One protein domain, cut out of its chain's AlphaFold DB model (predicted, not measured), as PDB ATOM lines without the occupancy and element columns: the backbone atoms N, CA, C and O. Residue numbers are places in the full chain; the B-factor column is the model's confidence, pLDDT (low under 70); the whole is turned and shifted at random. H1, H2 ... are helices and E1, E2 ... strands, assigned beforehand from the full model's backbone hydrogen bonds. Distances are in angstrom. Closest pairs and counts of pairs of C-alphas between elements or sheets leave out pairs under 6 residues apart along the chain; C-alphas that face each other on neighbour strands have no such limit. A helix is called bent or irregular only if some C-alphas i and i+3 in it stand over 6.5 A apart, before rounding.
ATOM      1  N   GLU A  85     -36.749 -57.185  35.869       77.50
ATOM      2  CA  GLU A  85     -36.578 -57.571  37.275       77.50
ATOM      3  C   GLU A  85     -35.680 -56.575  38.016       77.50
ATOM      4  O   GLU A  85     -36.115 -55.964  38.989       77.50
ATOM      5  N   LYS A  86     -34.487 -56.294  37.479       76.69
ATOM      6  CA  LYS A  86     -33.558 -55.310  38.057       76.69
ATOM      7  C   LYS A  86     -34.098 -53.882  38.006       76.69
ATOM      8  O   LYS A  86     -33.905 -53.090  38.925       76.69
ATOM      9  N   ALA A  87     -34.809 -53.529  36.938       74.44
ATOM     10  CA  ALA A  87     -35.406 -52.206  36.815       74.44
ATOM     11  C   ALA A  87     -36.466 -51.941  37.903       74.44
ATOM     12  O   ALA A  87     -36.621 -50.795  38.325       74.44
ATOM     13  N   TYR A  88     -37.150 -52.987  38.381       76.56
ATOM     14  CA  TYR A  88     -38.204 -52.903  39.399       76.56
ATOM     15  C   TYR A  88     -37.666 -53.054  40.824       76.56
ATOM     16  O   TYR A  88     -38.361 -52.685  41.775       76.56
ATOM     17  N   GLU A  89     -36.429 -53.532  40.986       83.88
ATOM     18  CA  GLU A  89     -35.757 -53.537  42.280       83.88
ATOM     19  C   GLU A  89     -35.760 -52.133  42.887       83.88
ATOM     20  O   GLU A  89     -35.428 -51.129  42.240       83.88
ATOM     21  N   LYS A  90     -36.149 -52.079  44.162       83.94
ATOM     22  CA  LYS A  90     -36.208 -50.841  44.925       83.94
ATOM     23  C   LYS A  90     -34.818 -50.212  44.974       83.94
ATOM     24  O   LYS A  90     -33.849 -50.867  45.353       83.94
ATOM     25  N   GLY A  91     -34.740 -48.938  44.604       82.12
ATOM     26  CA  GLY A  91     -33.488 -48.196  44.624       82.12
ATOM     27  C   GLY A  91     -32.936 -47.982  46.036       82.12
ATOM     28  O   GLY A  91     -33.581 -48.262  47.050       82.12
ATOM     29  N   SER A  92     -31.739 -47.405  46.092       83.81
ATOM     30  CA  SER A  92     -31.092 -46.964  47.326       83.81
ATOM     31  C   SER A  92     -31.966 -45.977  48.110       83.81
ATOM     32  O   SER A  92     -32.724 -45.187  47.538       83.81
ATOM     33  N   SER A  93     -31.839 -45.988  49.437       81.00
ATOM     34  CA  SER A  93     -32.435 -44.981  50.322       81.00
ATOM     35  C   SER A  93     -31.658 -43.661  50.332       81.00
ATOM     36  O   SER A  93     -32.227 -42.635  50.708       81.00
ATOM     37  N   LEU A  94     -30.390 -43.664  49.902       79.81
ATOM     38  CA  LEU A  94     -29.540 -42.476  49.891       79.81
ATOM     39  C   LEU A  94     -29.848 -41.612  48.663       79.81
ATOM     40  O   LEU A  94     -29.507 -41.964  47.532       79.81
ATOM     41  N   GLY A  95     -30.521 -40.491  48.912       74.38
ATOM     42  CA  GLY A  95     -30.823 -39.488  47.898       74.38
ATOM     43  C   GLY A  95     -29.656 -38.572  47.572       74.38
ATOM     44  O   GLY A  95     -28.652 -38.574  48.284       74.38
ATOM     45  N   PRO A  96     -29.772 -37.791  46.488       77.81
ATOM     46  CA  PRO A  96     -28.845 -36.712  46.241       77.81
ATOM     47  C   PRO A  96     -29.013 -35.620  47.302       77.81
ATOM     48  O   PRO A  96     -30.103 -35.427  47.844       77.81
ATOM     49  N   ASP A  97     -27.932 -34.889  47.557       79.94
ATOM     50  CA  ASP A  97     -27.889 -33.773  48.504       79.94
ATOM     51  C   ASP A  97     -28.444 -32.488  47.866       79.94
ATOM     52  O   ASP A  97     -27.772 -31.468  47.741       79.94
ATOM     53  N   PHE A  98     -29.664 -32.573  47.332       83.38
ATOM     54  CA  PHE A  98     -30.392 -31.424  46.813       83.38
ATOM     55  C   PHE A  98     -31.903 -31.628  46.903       83.38
ATOM     56  O   PHE A  98     -32.419 -32.746  46.831       83.38
ATOM     57  N   TYR A  99     -32.622 -30.512  47.008       84.88
ATOM     58  CA  TYR A  99     -34.078 -30.466  46.979       84.88
ATOM     59  C   TYR A  99     -34.565 -29.860  45.660       84.88
ATOM     60  O   TYR A  99     -33.968 -28.911  45.151       84.88
ATOM     61  N   ILE A 100     -35.645 -30.420  45.116       87.00
ATOM     62  CA  ILE A 100     -36.374 -29.875  43.968       87.00
ATOM     63  C   ILE A 100     -37.828 -29.725  44.407       87.00
ATOM     64  O   ILE A 100     -38.444 -30.703  44.835       87.00
ATOM     65  N   ASP A 101     -38.362 -28.510  44.294       89.38
ATOM     66  CA  ASP A 101     -39.793 -28.264  44.432       89.38
ATOM     67  C   ASP A 101     -40.486 -28.617  43.114       89.38
ATOM     68  O   ASP A 101     -40.473 -27.830  42.171       89.38
ATOM     69  N   TYR A 102     -41.049 -29.824  43.040       90.31
ATOM     70  CA  TYR A 102     -41.701 -30.322  41.830       90.31
ATOM     71  C   TYR A 102     -43.013 -29.603  41.493       90.31
ATOM     72  O   TYR A 102     -43.474 -29.747  40.366       90.31
ATOM     73  N   GLU A 103     -43.610 -28.850  42.425       89.00
ATOM     74  CA  GLU A 103     -44.874 -28.137  42.189       89.00
ATOM     75  C   GLU A 103     -44.646 -26.794  41.486       89.00
ATOM     76  O   GLU A 103     -45.423 -26.427  40.610       89.00
ATOM     77  N   ASN A 104     -43.534 -26.113  41.788       87.94
ATOM     78  CA  ASN A 104     -43.272 -24.741  41.328       87.94
ATOM     79  C   ASN A 104     -41.987 -24.612  40.487       87.94
ATOM     80  O   ASN A 104     -41.350 -23.556  40.450       87.94
ATOM     81  N   VAL A 105     -41.596 -25.687  39.789       85.12
ATOM     82  CA  VAL A 105     -40.318 -25.804  39.048       85.12
ATOM     83  C   VAL A 105     -40.026 -24.618  38.130       85.12
ATOM     84  O   VAL A 105     -38.888 -24.159  38.056       85.12
ATOM     85  N   PHE A 106     -41.042 -24.110  37.431       85.94
ATOM     86  CA  PHE A 106     -40.879 -23.044  36.441       85.94
ATOM     87  C   PHE A 106     -41.294 -21.652  36.937       85.94
ATOM     88  O   PHE A 106     -41.286 -20.711  36.141       85.94
ATOM     89  N   GLU A 107     -41.660 -21.503  38.216       84.56
ATOM     90  CA  GLU A 107     -42.067 -20.207  38.779       84.56
ATOM     91  C   GLU A 107     -40.861 -19.354  39.185       84.56
ATOM     92  O   GLU A 107     -40.832 -18.144  38.947       84.56
ATOM     93  N   ASN A 108     -39.825 -19.977  39.758       81.56
ATOM     94  CA  ASN A 108     -38.627 -19.269  40.199       81.56
ATOM     95  C   ASN A 108     -37.541 -19.250  39.113       81.56
ATOM     96  O   ASN A 108     -36.696 -20.143  39.028       81.56
ATOM     97  N   VAL A 109     -37.525 -18.174  38.323       82.12
ATOM     98  CA  VAL A 109     -36.563 -17.965  37.225       82.12
ATOM     99  C   VAL A 109     -35.100 -18.007  37.696       82.12
ATOM    100  O   VAL A 109     -34.236 -18.430  36.934       82.12
ATOM    101  N   ALA A 110     -34.805 -17.620  38.944       82.38
ATOM    102  CA  ALA A 110     -33.433 -17.598  39.458       82.38
ATOM    103  C   ALA A 110     -32.831 -19.005  39.623       82.38
ATOM    104  O   ALA A 110     -31.626 -19.174  39.458       82.38
ATOM    105  N   ASN A 111     -33.671 -20.007  39.896       84.56
ATOM    106  CA  ASN A 111     -33.240 -21.388  40.133       84.56
ATOM    107  C   ASN A 111     -33.455 -22.292  38.912       84.56
ATOM    108  O   ASN A 111     -33.102 -23.469  38.945       84.56
ATOM    109  N   LEU A 112     -34.039 -21.761  37.836       86.50
ATOM    110  CA  LEU A 112     -34.477 -22.551  36.690       86.50
ATOM    111  C   LEU A 112     -33.310 -23.283  36.019       86.50
ATOM    112  O   LEU A 112     -33.417 -24.480  35.794       86.50
ATOM    113  N   ALA A 113     -32.170 -22.620  35.809       88.19
ATOM    114  CA  ALA A 113     -30.987 -23.254  35.218       88.19
ATOM    115  C   ALA A 113     -30.462 -24.434  36.059       88.19
ATOM    116  O   ALA A 113     -30.118 -25.480  35.516       88.19
ATOM    117  N   GLU A 114     -30.449 -24.290  37.387       89.00
ATOM    118  CA  GLU A 114     -30.010 -25.351  38.299       89.00
ATOM    119  C   GLU A 114     -30.998 -26.527  38.302       89.00
ATOM    120  O   GLU A 114     -30.596 -27.688  38.367       89.00
ATOM    121  N   ILE A 115     -32.303 -26.249  38.217       88.88
ATOM    122  CA  ILE A 115     -33.323 -27.298  38.143       88.88
ATOM    123  C   ILE A 115     -33.264 -28.021  36.795       88.88
ATOM    124  O   ILE A 115     -33.335 -29.248  36.766       88.88
ATOM    125  N   GLU A 116     -33.101 -27.291  35.691       91.12
ATOM    126  CA  GLU A 116     -32.931 -27.871  34.355       91.12
ATOM    127  C   GLU A 116     -31.698 -28.774  34.291       91.12
ATOM    128  O   GLU A 116     -31.779 -29.871  33.742       91.12
ATOM    129  N   GLU A 117     -30.590 -28.368  34.915       90.88
ATOM    130  CA  GLU A 117     -29.386 -29.191  35.031       90.88
ATOM    131  C   GLU A 117     -29.641 -30.451  35.870       90.88
ATOM    132  O   GLU A 117     -29.356 -31.562  35.424       90.88
ATOM    133  N   LYS A 118     -30.245 -30.308  37.057       90.62
ATOM    134  CA  LYS A 118     -30.554 -31.442  37.948       90.62
ATOM    135  C   LYS A 118     -31.530 -32.447  37.339       90.62
ATOM    136  O   LYS A 118     -31.490 -33.621  37.706       90.62
ATOM    137  N   LEU A 119     -32.422 -31.988  36.463       91.69
ATOM    138  CA  LEU A 119     -33.374 -32.827  35.737       91.69
ATOM    139  C   LEU A 119     -32.850 -33.287  34.373       91.69
ATOM    140  O   LEU A 119     -33.588 -33.967  33.666       91.69
ATOM    141  N   GLU A 120     -31.628 -32.925  33.970       92.12
ATOM    142  CA  GLU A 120     -31.114 -33.176  32.614       92.12
ATOM    143  C   GLU A 120     -32.142 -32.771  31.530       92.12
ATOM    144  O   GLU A 120     -32.424 -33.526  30.592       92.12
ATOM    145  N   LEU A 121     -32.795 -31.614  31.708       94.00
ATOM    146  CA  LEU A 121     -33.884 -31.179  30.841       94.00
ATOM    147  C   LEU A 121     -33.326 -30.702  29.496       94.00
ATOM    148  O   LEU A 121     -32.606 -29.711  29.402       94.00
ATOM    149  N   HIS A 122     -33.721 -31.388  28.426       93.69
ATOM    150  CA  HIS A 122     -33.309 -31.076  27.065       93.69
ATOM    151  C   HIS A 122     -34.517 -30.888  26.157       93.69
ATOM    152  O   HIS A 122     -35.231 -31.841  25.837       93.69
ATOM    153  N   PHE A 123     -34.706 -29.661  25.679       94.56
ATOM    154  CA  PHE A 123     -35.672 -29.346  24.634       94.56
ATOM    155  C   PHE A 123     -35.089 -29.615  23.244       94.56
ATOM    156  O   PHE A 123     -33.925 -29.322  22.972       94.56
ATOM    157  N   ARG A 124     -35.916 -30.151  22.346       94.06
ATOM    158  CA  ARG A 124     -35.591 -30.332  20.929       94.06
ATOM    159  C   ARG A 124     -36.274 -29.245  20.116       94.06
ATOM    160  O   ARG A 124     -37.410 -28.887  20.425       94.06
ATOM    161  N   PRO A 125     -35.621 -28.726  19.068       94.75
ATOM    162  CA  PRO A 125     -36.312 -27.836  18.162       94.75
ATOM    163  C   PRO A 125     -37.396 -28.610  17.406       94.75
ATOM    164  O   PRO A 125     -37.285 -29.816  17.175       94.75
ATOM    165  N   ASN A 216     -40.119 -34.026  21.578       94.88
ATOM    166  CA  ASN A 216     -39.983 -32.575  21.734       94.88
ATOM    167  C   ASN A 216     -39.127 -32.179  22.939       94.88
ATOM    168  O   ASN A 216     -38.496 -31.124  22.931       94.88
ATOM    169  N   ALA A 217     -39.062 -33.024  23.967       95.81
ATOM    170  CA  ALA A 217     -38.140 -32.848  25.080       95.81
ATOM    171  C   ALA A 217     -37.807 -34.182  25.750       95.81
ATOM    172  O   ALA A 217     -38.437 -35.207  25.497       95.81
ATOM    173  N   SER A 218     -36.805 -34.160  26.617       95.38
ATOM    174  CA  SER A 218     -36.455 -35.274  27.491       95.38
ATOM    175  C   SER A 218     -35.960 -34.742  28.823       95.38
ATOM    176  O   SER A 218     -35.314 -33.700  28.842       95.38
ATOM    177  N   PHE A 219     -36.213 -35.467  29.902       95.25
ATOM    178  CA  PHE A 219     -35.667 -35.172  31.225       95.25
ATOM    179  C   PHE A 219     -35.473 -36.469  32.011       95.25
ATOM    180  O   PHE A 219     -35.955 -37.529  31.610       95.25
ATOM    181  N   SER A 220     -34.758 -36.399  33.126       92.81
ATOM    182  CA  SER A 220     -34.543 -37.512  34.037       92.81
ATOM    183  C   SER A 220     -34.860 -37.100  35.466       92.81
ATOM    184  O   SER A 220     -34.315 -36.137  35.996       92.81
ATOM    185  N   MET A 221     -35.721 -37.872  36.120       93.31
ATOM    186  CA  MET A 221     -35.910 -37.763  37.558       93.31
ATOM    187  C   MET A 221     -34.648 -38.261  38.271       93.31
ATOM    188  O   MET A 221     -34.040 -39.241  37.831       93.31
ATOM    189  N   PRO A 222     -34.270 -37.668  39.416       91.38
ATOM    190  CA  PRO A 222     -33.109 -38.122  40.175       91.38
ATOM    191  C   PRO A 222     -33.344 -39.470  40.881       91.38
ATOM    192  O   PRO A 222     -32.468 -39.952  41.594       91.38
ATOM    193  N   PHE A 223     -34.529 -40.067  40.729       91.31
ATOM    194  CA  PHE A 223     -34.970 -41.303  41.369       91.31
ATOM    195  C   PHE A 223     -35.672 -42.241  40.375       91.31
ATOM    196  O   PHE A 223     -36.207 -41.800  39.361       91.31
ATOM    197  N   LYS A 224     -35.717 -43.534  40.718       91.75
ATOM    198  CA  LYS A 224     -36.450 -44.568  39.972       91.75
ATOM    199  C   LYS A 224     -37.959 -44.390  40.143       91.75
ATOM    200  O   LYS A 224     -38.413 -43.883  41.171       91.75
ATOM    201  N   ILE A 225     -38.736 -44.863  39.173       93.00
ATOM    202  CA  ILE A 225     -40.201 -44.749  39.160       93.00
ATOM    203  C   ILE A 225     -40.846 -46.118  39.379       93.00
ATOM    204  O   ILE A 225     -40.465 -47.109  38.758       93.00
ATOM    205  N   ASP A 226     -41.840 -46.172  40.265       93.12
ATOM    206  CA  ASP A 226     -42.678 -47.351  40.482       93.12
ATOM    207  C   ASP A 226     -43.746 -47.435  39.381       93.12
ATOM    208  O   ASP A 226     -44.808 -46.806  39.444       93.12
ATOM    209  N   MET A 227     -43.447 -48.222  38.348       89.94
ATOM    210  CA  MET A 227     -44.322 -48.392  37.187       89.94
ATOM    211  C   MET A 227     -45.613 -49.158  37.523       89.94
ATOM    212  O   MET A 227     -46.651 -48.914  36.901       89.94
ATOM    213  N   ASP A 228     -45.581 -50.063  38.507       90.69
ATOM    214  CA  ASP A 228     -46.767 -50.810  38.946       90.69
ATOM    215  C   ASP A 228     -47.705 -49.905  39.750       90.69
ATOM    216  O   ASP A 228     -48.929 -49.979  39.628       90.69
ATOM    217  N   LEU A 229     -47.152 -49.027  40.586       92.94
ATOM    218  CA  LEU A 229     -47.926 -48.006  41.283       92.94
ATOM    219  C   LEU A 229     -48.503 -46.975  40.313       92.94
ATOM    220  O   LEU A 229     -49.666 -46.602  40.468       92.94
ATOM    221  N   MET A 230     -47.731 -46.564  39.301       93.25
ATOM    222  CA  MET A 230     -48.201 -45.680  38.232       93.25
ATOM    223  C   MET A 230     -49.416 -46.287  37.525       93.25
ATOM    224  O   MET A 230     -50.475 -45.666  37.488       93.25
ATOM    225  N   SER A 231     -49.289 -47.531  37.055       91.62
ATOM    226  CA  SER A 231     -50.350 -48.233  36.320       91.62
ATOM    227  C   SER A 231     -51.607 -48.452  37.166       91.62
ATOM    228  O   SER A 231     -52.712 -48.439  36.637       91.62
ATOM    229  N   ARG A 232     -51.462 -48.630  38.487       92.50
ATOM    230  CA  ARG A 232     -52.601 -48.783  39.409       92.50
ATOM    231  C   ARG A 232     -53.301 -47.469  39.749       92.50
ATOM    232  O   ARG A 232     -54.506 -47.485  39.970       92.50
ATOM    233  N   ARG A 233     -52.565 -46.358  39.863       93.25
ATOM    234  CA  ARG A 233     -53.139 -45.049  40.224       93.25
ATOM    235  C   ARG A 233     -53.714 -44.295  39.027       93.25
ATOM    236  O   ARG A 233     -54.672 -43.559  39.212       93.25
ATOM    237  N   HIS A 234     -53.144 -44.496  37.843       90.75
ATOM    238  CA  HIS A 234     -53.469 -43.761  36.619       90.75
ATOM    239  C   HIS A 234     -53.911 -44.720  35.513       90.75
ATOM    240  O   HIS A 234     -53.300 -44.800  34.452       90.75
ATOM    241  N   VAL A 235     -54.935 -45.530  35.796       88.62
ATOM    242  CA  VAL A 235     -55.360 -46.633  34.914       88.62
ATOM    243  C   VAL A 235     -55.848 -46.127  33.550       88.62
ATOM    244  O   VAL A 235     -55.726 -46.844  32.563       88.62
ATOM    245  N   MET A 236     -56.412 -44.917  33.486       89.00
ATOM    246  CA  MET A 236     -56.974 -44.359  32.248       89.00
ATOM    247  C   MET A 236     -55.902 -43.695  31.378       89.00
ATOM    248  O   MET A 236     -55.990 -43.715  30.154       89.00
ATOM    249  N   GLU A 237     -54.873 -43.138  32.006       90.88
ATOM    250  CA  GLU A 237     -53.815 -42.366  31.362       90.88
ATOM    251  C   GLU A 237     -52.633 -43.245  30.931       90.88
ATOM    252  O   GLU A 237     -51.852 -42.863  30.055       90.88
ATOM    253  N   VAL A 238     -52.485 -44.424  31.545       91.94
ATOM    254  CA  VAL A 238     -51.339 -45.321  31.379       91.94
ATOM    255  C   VAL A 238     -51.625 -46.437  30.382       91.94
ATOM    256  O   VAL A 238     -52.533 -47.243  30.555       91.94
ATOM    257  N   THR A 239     -50.761 -46.564  29.373       90.25
ATOM    258  CA  THR A 239     -50.718 -47.722  28.468       90.25
ATOM    259  C   THR A 239     -49.367 -48.427  28.569       90.25
ATOM    260  O   THR A 239     -48.319 -47.868  28.223       90.25
ATOM    261  N   GLN A 240     -49.377 -49.687  29.010       85.00
ATOM    262  CA  GLN A 240     -48.171 -50.493  29.199       85.00
ATOM    263  C   GLN A 240     -48.135 -51.694  28.246       85.00
ATOM    264  O   GLN A 240     -49.048 -52.512  28.240       85.00
ATOM    265  N   ASN A 241     -47.021 -51.863  27.524       83.56
ATOM    266  CA  ASN A 241     -46.761 -53.054  26.715       83.56
ATOM    267  C   ASN A 241     -45.318 -53.548  26.911       83.56
ATOM    268  O   ASN A 241     -44.421 -53.268  26.113       83.56
ATOM    269  N   ARG A 242     -45.096 -54.314  27.991       78.12
ATOM    270  CA  ARG A 242     -43.755 -54.788  28.400       78.12
ATOM    271  C   ARG A 242     -43.073 -55.685  27.364       78.12
ATOM    272  O   ARG A 242     -41.855 -55.812  27.384       78.12
ATOM    273  N   SER A 243     -43.854 -56.303  26.475       77.19
ATOM    274  CA  SER A 243     -43.341 -57.201  25.432       77.19
ATOM    275  C   SER A 243     -42.683 -56.460  24.266       77.19
ATOM    276  O   SER A 243     -41.836 -57.025  23.580       77.19
ATOM    277  N   ARG A 244     -43.073 -55.198  24.036       78.75
ATOM    278  CA  ARG A 244     -42.621 -54.398  22.890       78.75
ATOM    279  C   ARG A 244     -41.715 -53.241  23.278       78.75
ATOM    280  O   ARG A 244     -40.890 -52.834  22.464       78.75
ATOM    281  N   ARG A 245     -41.893 -52.690  24.482       83.75
ATOM    282  CA  ARG A 245     -41.229 -51.454  24.897       83.75
ATOM    283  C   ARG A 245     -40.890 -51.430  26.393       83.75
ATOM    284  O   ARG A 245     -41.710 -51.853  27.205       83.75
ATOM    285  N   PRO A 246     -39.729 -50.875  26.771       85.44
ATOM    286  CA  PRO A 246     -39.243 -50.755  28.144       85.44
ATOM    287  C   PRO A 246     -39.694 -49.460  28.837       85.44
ATOM    288  O   PRO A 246     -39.030 -48.955  29.741       85.44
ATOM    289  N   PHE A 247     -40.822 -48.901  28.402       88.69
ATOM    290  CA  PHE A 247     -41.422 -47.705  28.977       88.69
ATOM    291  C   PHE A 247     -42.943 -47.837  29.020       88.69
ATOM    292  O   PHE A 247     -43.549 -48.646  28.312       88.69
ATOM    293  N   VAL A 248     -43.561 -47.022  29.863       91.31
ATOM    294  CA  VAL A 248     -45.010 -46.823  29.896       91.31
ATOM    295  C   VAL A 248     -45.348 -45.537  29.160       91.31
ATOM    296  O   VAL A 248     -44.647 -44.540  29.312       91.31
ATOM    297  N   THR A 249     -46.423 -45.557  28.380       93.56
ATOM    298  CA  THR A 249     -46.988 -44.340  27.797       93.56
ATOM    299  C   THR A 249     -47.943 -43.724  28.815       93.56
ATOM    300  O   THR A 249     -48.896 -44.389  29.212       93.56
ATOM    301  N   TYR A 250     -47.704 -42.481  29.226       93.94
ATOM    302  CA  TYR A 250     -48.640 -41.678  30.015       93.94
ATOM    303  C   TYR A 250     -49.245 -40.601  29.113       93.94
ATOM    304  O   TYR A 250     -48.512 -39.838  28.480       93.94
ATOM    305  N   THR A 251     -50.571 -40.543  29.035       91.25
ATOM    306  CA  THR A 251     -51.303 -39.611  28.169       91.25
ATOM    307  C   THR A 251     -52.053 -38.598  29.017       91.25
ATOM    308  O   THR A 251     -52.898 -38.975  29.822       91.25
ATOM    309  N   THR A 252     -51.765 -37.313  28.824       82.50
ATOM    310  CA  THR A 252     -52.470 -36.236  29.527       82.50
ATOM    311  C   THR A 252     -53.704 -35.813  28.734       82.50
ATOM    312  O   THR A 252     -53.604 -35.550  27.537       82.50
ATOM    313  N   GLU A 253     -54.855 -35.696  29.399       73.00
ATOM    314  CA  GLU A 253     -56.141 -35.384  28.752       73.00
ATOM    315  C   GLU A 253     -56.175 -33.998  28.079       73.00
ATOM    316  O   GLU A 253     -56.803 -33.835  27.038       73.00
ATOM    317  N   ASN A 254     -55.464 -33.006  28.631       62.81
ATOM    318  CA  ASN A 254     -55.664 -31.596  28.266       62.81
ATOM    319  C   ASN A 254     -54.845 -31.085  27.068       62.81
ATOM    320  O   ASN A 254     -55.246 -30.100  26.458       62.81
ATOM    321  N   LEU A 255     -53.698 -31.694  26.747       65.19
ATOM    322  CA  LEU A 255     -52.726 -31.100  25.807       65.19
ATOM    323  C   LEU A 255     -52.384 -32.006  24.614       65.19
ATOM    324  O   LEU A 255     -51.632 -31.612  23.739       65.19
ATOM    325  N   GLY A 256     -52.848 -33.258  24.576       79.81
ATOM    326  CA  GLY A 256     -52.404 -34.220  23.553       79.81
ATOM    327  C   GLY A 256     -50.920 -34.624  23.655       79.81
ATOM    328  O   GLY A 256     -50.490 -35.547  22.957       79.81
ATOM    329  N   VAL A 257     -50.160 -33.995  24.559       91.12
ATOM    330  CA  VAL A 257     -48.801 -34.369  24.949       91.12
ATOM    331  C   VAL A 257     -48.811 -35.728  25.634       91.12
ATOM    332  O   VAL A 257     -49.670 -36.037  26.467       91.12
ATOM    333  N   ARG A 258     -47.810 -36.542  25.302       93.12
ATOM    334  CA  ARG A 258     -47.594 -37.846  25.927       93.12
ATOM    335  C   ARG A 258     -46.198 -37.975  26.476       93.12
ATOM    336  O   ARG A 258     -45.266 -37.336  25.998       93.12
ATOM    337  N   PHE A 259     -46.058 -38.868  27.439       95.06
ATOM    338  CA  PHE A 259     -44.785 -39.180  28.052       95.06
ATOM    339  C   PHE A 259     -44.460 -40.651  27.851       95.06
ATOM    340  O   PHE A 259     -45.272 -41.513  28.179       95.06
ATOM    341  N   ALA A 260     -43.265 -40.946  27.350       94.44
ATOM    342  CA  ALA A 260     -42.685 -42.276  27.479       94.44
ATOM    343  C   ALA A 260     -41.842 -42.295  28.757       94.44
ATOM    344  O   ALA A 260     -40.777 -41.680  28.809       94.44
ATOM    345  N   VAL A 261     -42.347 -42.961  29.796       94.25
ATOM    346  CA  VAL A 261     -41.734 -43.015  31.127       94.25
ATOM    347  C   VAL A 261     -40.989 -44.326  31.309       94.25
ATOM    348  O   VAL A 261     -41.581 -45.407  31.246       94.25
ATOM    349  N   PHE A 262     -39.695 -44.228  31.580       91.75
ATOM    350  CA  PHE A 262     -38.836 -45.370  31.845       91.75
ATOM    351  C   PHE A 262     -38.725 -45.626  33.358       91.75
ATOM    352  O   PHE A 262     -38.707 -44.673  34.142       91.75
ATOM    353  N   PRO A 263     -38.558 -46.891  33.795       88.94
ATOM    354  CA  PRO A 263     -38.383 -47.229  35.215       88.94
ATOM    355  C   PRO A 263     -37.206 -46.509  35.893       88.94
ATOM    356  O   PRO A 263     -37.198 -46.313  37.107       88.94
ATOM    357  N   THR A 264     -36.207 -46.095  35.109       87.38
ATOM    358  CA  THR A 264     -35.024 -45.360  35.577       87.38
ATOM    359  C   THR A 264     -35.311 -43.937  36.035       87.38
ATOM    360  O   THR A 264     -34.448 -43.342  36.670       87.38
ATOM    361  N   GLY A 265     -36.482 -43.387  35.705       90.00
ATOM    362  CA  GLY A 265     -36.779 -41.966  35.870       90.00
ATOM    363  C   GLY A 265     -36.521 -41.133  34.620       90.00
ATOM    364  O   GLY A 265     -36.889 -39.963  34.608       90.00
ATOM    365  N   PHE A 266     -35.957 -41.715  33.557       92.06
ATOM    366  CA  PHE A 266     -35.868 -41.047  32.261       92.06
ATOM    367  C   PHE A 266     -37.258 -40.920  31.627       92.06
ATOM    368  O   PHE A 266     -38.063 -41.852  31.677       92.06
ATOM    369  N   VAL A 267     -37.537 -39.770  31.023       95.06
ATOM    370  CA  VAL A 267     -38.824 -39.452  30.410       95.06
ATOM    371  C   VAL A 267     -38.598 -38.756  29.074       95.06
ATOM    372  O   VAL A 267     -37.829 -37.800  28.983       95.06
ATOM    373  N   LEU A 268     -39.305 -39.211  28.041       95.56
ATOM    374  CA  LEU A 268     -39.426 -38.496  26.769       95.56
ATOM    375  C   LEU A 268     -40.785 -37.807  26.705       95.56
ATOM    376  O   LEU A 268     -41.801 -38.428  27.012       95.56
ATOM    377  N   VAL A 269     -40.793 -36.547  26.281       95.69
ATOM    378  CA  VAL A 269     -41.995 -35.735  26.072       95.69
ATOM    379  C   VAL A 269     -42.297 -35.692  24.583       95.69
ATOM    380  O   VAL A 269     -41.429 -35.335  23.780       95.69
ATOM    381  N   LEU A 270     -43.517 -36.075  24.228       94.00
ATOM    382  CA  LEU A 270     -43.917 -36.403  22.868       94.00
ATOM    383  C   LEU A 270     -45.139 -35.594  22.435       94.00
ATOM    384  O   LEU A 270     -46.022 -35.319  23.249       94.00
ATOM    385  N   HIS A 271     -45.231 -35.328  21.134       91.25
ATOM    386  CA  HIS A 271     -46.380 -34.723  20.451       91.25
ATOM    387  C   HIS A 271     -46.744 -33.285  20.845       91.25
ATOM    388  O   HIS A 271     -47.803 -32.813  20.432       91.25
ATOM    389  N   SER A 272     -45.889 -32.561  21.568       92.62
ATOM    390  CA  SER A 272     -46.138 -31.137  21.797       92.62
ATOM    391  C   SER A 272     -45.972 -30.335  20.502       92.62
ATOM    392  O   SER A 272     -45.345 -30.773  19.531       92.62
ATOM    393  N   THR A 273     -46.545 -29.135  20.478       91.88
ATOM    394  CA  THR A 273     -46.528 -28.212  19.335       91.88
ATOM    395  C   THR A 273     -45.678 -26.966  19.589       91.88
ATOM    396  O   THR A 273     -45.235 -26.312  18.641       91.88
ATOM    397  N   SER A 274     -45.402 -26.644  20.856       93.88
ATOM    398  CA  SER A 274     -44.571 -25.503  21.256       93.88
ATOM    399  C   SER A 274     -43.765 -25.774  22.531       93.88
ATOM    400  O   SER A 274     -44.080 -26.673  23.316       93.88
ATOM    401  N   HIS A 275     -42.719 -24.977  22.778       93.06
ATOM    402  CA  HIS A 275     -41.971 -25.058  24.040       93.06
ATOM    403  C   HIS A 275     -42.820 -24.660  25.255       93.06
ATOM    404  O   HIS A 275     -42.654 -25.255  26.315       93.06
ATOM    405  N   CYS A 276     -43.752 -23.710  25.107       92.25
ATOM    406  CA  CYS A 276     -44.660 -23.312  26.185       92.25
ATOM    407  C   CYS A 276     -45.526 -24.488  26.644       92.25
ATOM    408  O   CYS A 276     -45.542 -24.805  27.829       92.25
ATOM    409  N   GLU A 277     -46.154 -25.174  25.690       93.06
ATOM    410  CA  GLU A 277     -46.954 -26.375  25.938       93.06
ATOM    411  C   GLU A 277     -46.112 -27.509  26.533       93.06
ATOM    412  O   GLU A 277     -46.505 -28.136  27.511       93.06
ATOM    413  N   THR A 278     -44.914 -27.739  25.983       93.81
ATOM    414  CA  THR A 278     -43.975 -28.733  26.530       93.81
ATOM    415  C   THR A 278     -43.667 -28.449  28.001       93.81
ATOM    416  O   THR A 278     -43.692 -29.358  28.828       93.81
ATOM    417  N   ARG A 279     -43.386 -27.186  28.337       93.56
ATOM    418  CA  ARG A 279     -43.040 -26.758  29.693       93.56
ATOM    419  C   ARG A 279     -44.213 -26.926  30.654       93.56
ATOM    420  O   ARG A 279     -44.019 -27.441  31.748       93.56
ATOM    421  N   GLU A 280     -45.415 -26.537  30.239       93.06
ATOM    422  CA  GLU A 280     -46.639 -26.713  31.024       93.06
ATOM    423  C   GLU A 280     -46.938 -28.195  31.281       93.06
ATOM    424  O   GLU A 280     -47.204 -28.596  32.414       93.06
ATOM    425  N   ALA A 281     -46.815 -29.033  30.251       94.31
ATOM    426  CA  ALA A 281     -47.013 -30.469  30.384       94.31
ATOM    427  C   ALA A 281     -46.013 -31.086  31.377       94.31
ATOM    428  O   ALA A 281     -46.411 -31.882  32.227       94.31
ATOM    429  N   ILE A 282     -44.734 -30.695  31.312       94.75
ATOM    430  CA  ILE A 282     -43.713 -31.132  32.276       94.75
ATOM    431  C   ILE A 282     -44.065 -30.648  33.690       94.75
ATOM    432  O   ILE A 282     -44.039 -31.454  34.617       94.75
ATOM    433  N   ALA A 283     -44.439 -29.375  33.859       93.62
ATOM    434  CA  ALA A 283     -44.797 -28.796  35.156       93.62
ATOM    435  C   ALA A 283     -45.921 -29.582  35.844       93.62
ATOM    436  O   ALA A 283     -45.816 -29.933  37.013       93.62
ATOM    437  N   ASN A 284     -46.959 -29.937  35.084       93.38
ATOM    438  CA  ASN A 284     -48.092 -30.710  35.587       93.38
ATOM    439  C   ASN A 284     -47.723 -32.169  35.903       93.38
ATOM    440  O   ASN A 284     -48.328 -32.794  36.776       93.38
ATOM    441  N   PHE A 285     -46.738 -32.730  35.198       94.94
ATOM    442  CA  PHE A 285     -46.379 -34.141  35.321       94.94
ATOM    443  C   PHE A 285     -45.351 -34.425  36.426       94.94
ATOM    444  O   PHE A 285     -45.400 -35.481  37.063       94.94
ATOM    445  N   LEU A 286     -44.449 -33.485  36.720       95.31
ATOM    446  CA  LEU A 286     -43.406 -33.653  37.740       95.31
ATOM    447  C   LEU A 286     -43.947 -33.992  39.150       95.31
ATOM    448  O   LEU A 286     -43.436 -34.947  39.750       95.31
ATOM    449  N   PRO A 287     -45.000 -33.335  39.683       95.06
ATOM    450  CA  PRO A 287     -45.597 -33.704  40.971       95.06
ATOM    451  C   PRO A 287     -46.164 -35.127  40.997       95.06
ATOM    452  O   PRO A 287     -46.158 -35.789  42.038       95.06
ATOM    453  N   ILE A 288     -46.664 -35.612  39.856       95.12
ATOM    454  CA  ILE A 288     -47.186 -36.975  39.717       95.12
ATOM    455  C   ILE A 288     -46.027 -37.968  39.820       95.12
ATOM    456  O   ILE A 288     -46.081 -38.890  40.635       95.12
ATOM    457  N   LEU A 289     -44.938 -37.735  39.080       95.38
ATOM    458  CA  LEU A 289     -43.732 -38.566  39.139       95.38
ATOM    459  C   LEU A 289     -43.112 -38.596  40.545       95.38
ATOM    460  O   LEU A 289     -42.715 -39.662  41.017       95.38
ATOM    461  N   ALA A 290     -43.094 -37.465  41.255       94.31
ATOM    462  CA  ALA A 290     -42.599 -37.383  42.631       94.31
ATOM    463  C   ALA A 290     -43.347 -38.308  43.606       94.31
ATOM    464  O   ALA A 290     -42.731 -38.931  44.474       94.31
ATOM    465  N   LYS A 291     -44.663 -38.479  43.422       94.94
ATOM    466  CA  LYS A 291     -45.508 -39.384  44.228       94.94
ATOM    467  C   LYS A 291     -45.313 -40.869  43.894       94.94
ATOM    468  O   LYS A 291     -45.870 -41.723  44.594       94.94
ATOM    469  N   LEU A 292     -44.563 -41.176  42.835       94.44
ATOM    470  CA  LEU A 292     -44.310 -42.520  42.303       94.44
ATOM    471  C   LEU A 292     -42.851 -42.966  42.496       94.44
ATOM    472  O   LEU A 292     -42.395 -43.915  41.866       94.44
ATOM    473  N   LYS A 293     -42.101 -42.287  43.367       93.38
ATOM    474  CA  LYS A 293     -40.694 -42.578  43.661       93.38
ATOM    475  C   LYS A 293     -40.474 -44.005  44.194       93.38
ATOM    476  O   LYS A 293     -41.033 -44.376  45.225       93.38
ATOM    477  N   ASN A 294     -39.544 -44.737  43.577       91.38
ATOM    478  CA  ASN A 294     -39.103 -46.089  43.949       91.38
ATOM    479  C   ASN A 294     -37.619 -46.146  44.378       91.38
ATOM    480  O   ASN A 294     -36.857 -47.025  43.976       91.38
ATOM    481  N   GLY A 295     -37.184 -45.180  45.190       89.88
ATOM    482  CA  GLY A 295     -35.788 -45.075  45.633       89.88
ATOM    483  C   GLY A 295     -34.848 -44.492  44.574       89.88
ATOM    484  O   GLY A 295     -35.267 -44.086  43.493       89.88
ATOM    485  N   TYR A 296     -33.568 -44.394  44.914       89.44
ATOM    486  CA  TYR A 296     -32.548 -43.745  44.090       89.44
ATOM    487  C   TYR A 296     -31.710 -44.756  43.298       89.44
ATOM    488  O   TYR A 296     -31.484 -45.859  43.801       89.44
ATOM    489  N   PRO A 297     -31.212 -44.400  42.099       85.44
ATOM    490  CA  PRO A 297     -30.345 -45.282  41.331       85.44
ATOM    491  C   PRO A 297     -29.101 -45.698  42.126       85.44
ATOM    492  O   PRO A 297     -28.485 -44.872  42.813       85.44
ATOM    493  N   THR A 298     -28.728 -46.973  42.032       82.69
ATOM    494  CA  THR A 298     -27.487 -47.509  42.606       82.69
ATOM    495  C   THR A 298     -26.257 -46.933  41.893       82.69
ATOM    496  O   THR A 298     -26.359 -46.345  40.817       82.69
ATOM    497  N   ALA A 299     -25.066 -47.086  42.481       78.62
ATOM    498  CA  ALA A 299     -23.828 -46.603  41.858       78.62
ATOM    499  C   ALA A 299     -23.575 -47.242  40.475       78.62
ATOM    500  O   ALA A 299     -23.132 -46.556  39.557       78.62
ATOM    501  N   GLU A 300     -23.919 -48.522  40.311       74.12
ATOM    502  CA  GLU A 300     -23.811 -49.254  39.042       74.12
ATOM    503  C   GLU A 300     -24.814 -48.746  37.994       74.12
ATOM    504  O   GLU A 300     -24.465 -48.572  36.824       74.12
ATOM    505  N   GLU A 301     -26.052 -48.448  38.409       75.19
ATOM    506  CA  GLU A 301     -27.073 -47.856  37.535       75.19
ATOM    507  C   GLU A 301     -26.669 -46.447  37.078       75.19
ATOM    508  O   GLU A 301     -26.834 -46.120  35.903       75.19
ATOM    509  N   LYS A 302     -26.075 -45.636  37.966       72.81
ATOM    510  CA  LYS A 302     -25.551 -44.299  37.626       72.81
ATOM    511  C   LYS A 302     -24.395 -44.345  36.628       72.81
ATOM    512  O   LYS A 302     -24.242 -43.416  35.844       72.81
ATOM    513  N   LEU A 303     -23.604 -45.417  36.638       69.06
ATOM    514  CA  LEU A 303     -22.508 -45.629  35.689       69.06
ATOM    515  C   LEU A 303     -22.998 -46.175  34.328       69.06
ATOM    516  O   LEU A 303     -22.185 -46.492  33.466       69.06
ATOM    517  N   GLY A 304     -24.314 -46.322  34.127       64.12
ATOM    518  CA  GLY A 304     -24.902 -46.782  32.863       64.12
ATOM    519  C   GLY A 304     -24.740 -48.283  32.593       64.12
ATOM    520  O   GLY A 304     -25.075 -48.751  31.506       64.12
ATOM    521  N   GLN A 305     -24.263 -49.061  33.572       56.31
ATOM    522  CA  GLN A 305     -23.930 -50.481  33.387       56.31
ATOM    523  C   GLN A 305     -25.155 -51.406  33.331       56.31
ATOM    524  O   GLN A 305     -25.066 -52.506  32.792       56.31
ATOM    525  N   LEU A 306     -26.297 -50.977  33.876       52.97
ATOM    526  CA  LEU A 306     -27.480 -51.830  34.060       52.97
ATOM    527  C   LEU A 306     -28.670 -51.480  33.162       52.97
ATOM    528  O   LEU A 306     -29.475 -52.361  32.871       52.97
ATOM    529  N   VAL A 307     -28.794 -50.222  32.723       53.16
ATOM    530  CA  VAL A 307     -29.974 -49.753  31.967       53.16
ATOM    531  C   VAL A 307     -29.614 -49.038  30.661       53.16
ATOM    532  O   VAL A 307     -30.437 -48.380  30.031       53.16
ATOM    533  N   GLY A 308     -28.383 -49.255  30.202       51.88
ATOM    534  CA  GLY A 308     -27.867 -48.680  28.974       51.88
ATOM    535  C   GLY A 308     -27.404 -47.238  29.163       51.88
ATOM    536  O   GLY A 308     -28.039 -46.421  29.824       51.88
ATOM    537  N   ASP A 309     -26.249 -46.955  28.573       54.16
ATOM    538  CA  ASP A 309     -25.626 -45.634  28.507       54.16
ATOM    539  C   ASP A 309     -26.467 -44.664  27.637       54.16
ATOM    540  O   ASP A 309     -27.568 -44.993  27.192       54.16
ATOM    541  N   ILE A 310     -25.935 -43.485  27.306       58.31
ATOM    542  CA  ILE A 310     -26.448 -42.529  26.306       58.31
ATOM    543  C   ILE A 310     -27.007 -43.238  25.054       58.31
ATOM    544  O   ILE A 310     -28.037 -42.837  24.510       58.31
ATOM    545  N   SER A 311     -26.380 -44.347  24.646       69.12
ATOM    546  CA  SER A 311     -26.823 -45.223  23.554       69.12
ATOM    547  C   SER A 311     -28.279 -45.693  23.677       69.12
ATOM    548  O   SER A 311     -28.976 -45.767  22.672       69.12
ATOM    549  N   TYR A 312     -28.764 -45.983  24.887       75.62
ATOM    550  CA  TYR A 312     -30.136 -46.429  25.133       75.62
ATOM    551  C   TYR A 312     -31.155 -45.290  25.023       75.62
ATOM    552  O   TYR A 312     -32.196 -45.462  24.386       75.62
ATOM    553  N   LYS A 313     -30.840 -44.114  25.590       81.94
ATOM    554  CA  LYS A 313     -31.683 -42.910  25.469       81.94
ATOM    555  C   LYS A 313     -31.871 -42.547  23.988       81.94
ATOM    556  O   LYS A 313     -32.999 -42.387  23.527       81.94
ATOM    557  N   LEU A 314     -30.769 -42.518  23.229       81.69
ATOM    558  CA  LEU A 314     -30.771 -42.225  21.791       81.69
ATOM    559  C   LEU A 314     -31.474 -43.303  20.956       81.69
ATOM    560  O   LEU A 314     -32.147 -42.976  19.978       81.69
ATOM    561  N   LEU A 315     -31.328 -44.580  21.326       85.25
ATOM    562  CA  LEU A 315     -31.995 -45.689  20.646       85.25
ATOM    563  C   LEU A 315     -33.514 -45.522  20.687       85.25
ATOM    564  O   LEU A 315     -34.159 -45.587  19.644       85.25
ATOM    565  N   TRP A 316     -34.081 -45.296  21.874       86.31
ATOM    566  CA  TRP A 316     -35.533 -45.194  22.027       86.31
ATOM    567  C   TRP A 316     -36.111 -43.900  21.489       86.31
ATOM    568  O   TRP A 316     -37.210 -43.923  20.943       86.31
ATOM    569  N   GLU A 317     -35.366 -42.800  21.571       89.88
ATOM    570  CA  GLU A 317     -35.726 -41.572  20.868       89.88
ATOM    571  C   GLU A 317     -35.845 -41.824  19.361       89.88
ATOM    572  O   GLU A 317     -36.889 -41.557  18.774       89.88
ATOM    573  N   LYS A 318     -34.823 -42.430  18.742       89.44
ATOM    574  CA  LYS A 318     -34.857 -42.770  17.316       89.44
ATOM    575  C   LYS A 318     -36.004 -43.725  16.980       89.44
ATOM    576  O   LYS A 318     -36.694 -43.521  15.990       89.44
ATOM    577  N   GLN A 319     -36.208 -44.758  17.795       88.94
ATOM    578  CA  GLN A 319     -37.259 -45.747  17.573       88.94
ATOM    579  C   GLN A 319     -38.658 -45.108  17.607       88.94
ATOM    580  O   GLN A 319     -39.518 -45.494  16.822       88.94
ATOM    581  N   LEU A 320     -38.877 -44.132  18.493       89.50
ATOM    582  CA  LEU A 320     -40.124 -43.370  18.577       89.50
ATOM    583  C   LEU A 320     -40.293 -42.389  17.415       89.50
ATOM    584  O   LEU A 320     -41.397 -42.254  16.904       89.50
ATOM    585  N   GLU A 321     -39.220 -41.737  16.968       89.12
ATOM    586  CA  GLU A 321     -39.257 -40.888  15.767       89.12
ATOM    587  C   GLU A 321     -39.580 -41.685  14.493       89.12
ATOM    588  O   GLU A 321     -40.275 -41.199  13.600       89.12
ATOM    589  N   ASP A 322     -39.100 -42.927  14.417       87.06
ATOM    590  CA  ASP A 322     -39.374 -43.835  13.304       87.06
ATOM    591  C   ASP A 322     -40.768 -44.508  13.412       87.06
ATOM    592  O   ASP A 322     -41.243 -45.085  12.428       87.06
ATOM    593  N   ASP A 323     -41.464 -44.399  14.555       83.12
ATOM    594  CA  ASP A 323     -42.793 -44.983  14.818       83.12
ATOM    595  C   ASP A 323     -43.938 -44.166  14.195       83.12
ATOM    596  O   ASP A 323     -44.824 -43.632  14.866       83.12
TER     597      ASP A 323
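This is residues 85 to 125 and 216 to 323 of the 331 residues of the protein "GD23169" of Drosophila simulans (UniProt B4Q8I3). A twisted sheet of five antiparallel strands stands in the middle, with the long helix H4 and the shorter H3 over one face and H6 over the opposite face. Residues 89 to 111, between H1 and H2, make a long outlying stretch with no named element, and H1 and H5 lie off the sheet. In the 149 printed residues the named elements, six helices and five strands, follow as H1 H2 E1 H3 E2 E3 E4 E5 H4 H5 H6; the sheet's order is E1 E5 E4 E3 E2, and E2 E3 E4 E5 form a meander, each strand the antiparallel neighbour of the one before. The class is mixed, helices and strands, with 71 residues, under half, in named elements. The whole is compact and rounded, with a radius of gyration of the C-alphas of 14.7 A and spans of 37 by 36 by 31 A.

Start at H1, residues 85 to 88, close but not clearly touching H3, residues 227 to 233; their closest C-alphas, of Tyr 88 and Met 227, are 7.9 A apart. Next comes H2, residues 112 to 118, which only grazes the sheet with residues 116 to 118. Residues 122 to 123 then pair antiparallel with residues 217 to 218 of the edge strand E1, residues 216 to 220. Beside E1 find E5, residues 266 to 270, with N 219 and O 267 within hydrogen-bond range at 3.0 A. E2, residues 238 to 240, and E3, residues 248 to 251, form a hairpin, with N 239 and O 249 at 2.9 A. E3 and E4, residues 258 to 261, form another, with N 250 and O 259 at 2.8 A, and E4 and E5 a third, with N 260 and O 268 at 2.9 A. H3 has a height of 9.4 A over the sheet; its closest C-alphas to E2 are those of Ser 231 and Val 238, 5.8 A. On the same face, H4, residues 275 to 290, lies over E1, E5 and E4 at a height of 9.4 A, slantwise to the strands. On the opposite face, H6, residues 310 to 321, lies over E5 at a height of 10.3 A, along the strands at 22 degrees on the local plane. H5, residues 299 to 302, is not on the sheet. Every O i to N i+4 pair is within hydrogen-bond range in H2, H3 and H6, and 10 of 12 in H4; H1 and H5 are too short for such a pair.

Find C-alpha 85, where H1 begins, at (-36.578, -57.571, 37.275). E1 runs 14.3 A and E5 13.2 A. From C-alpha 275 at (-41.971, -25.058, 24.040), H4 runs 22.3 A, with a kink of 29 degrees near residue 284; it is only just irregular, C-alphas 284 and 287 being 6.6 A apart. H6 runs 16.7 A to C-alpha 321 at (-39.257, -40.888, 15.767).

The two C-alphas farthest apart, of Ala 110 and Ser 243, are 43.2 A apart. Residues 126 to 215 are not printed, and C-alphas 125 and 216 are 7.0 A apart across the cut. Of the links printed whole, H1 to H2 is long. The mean pLDDT of the printed part is 86.4, with residues 254 to 255 and 303 to 311 under 70.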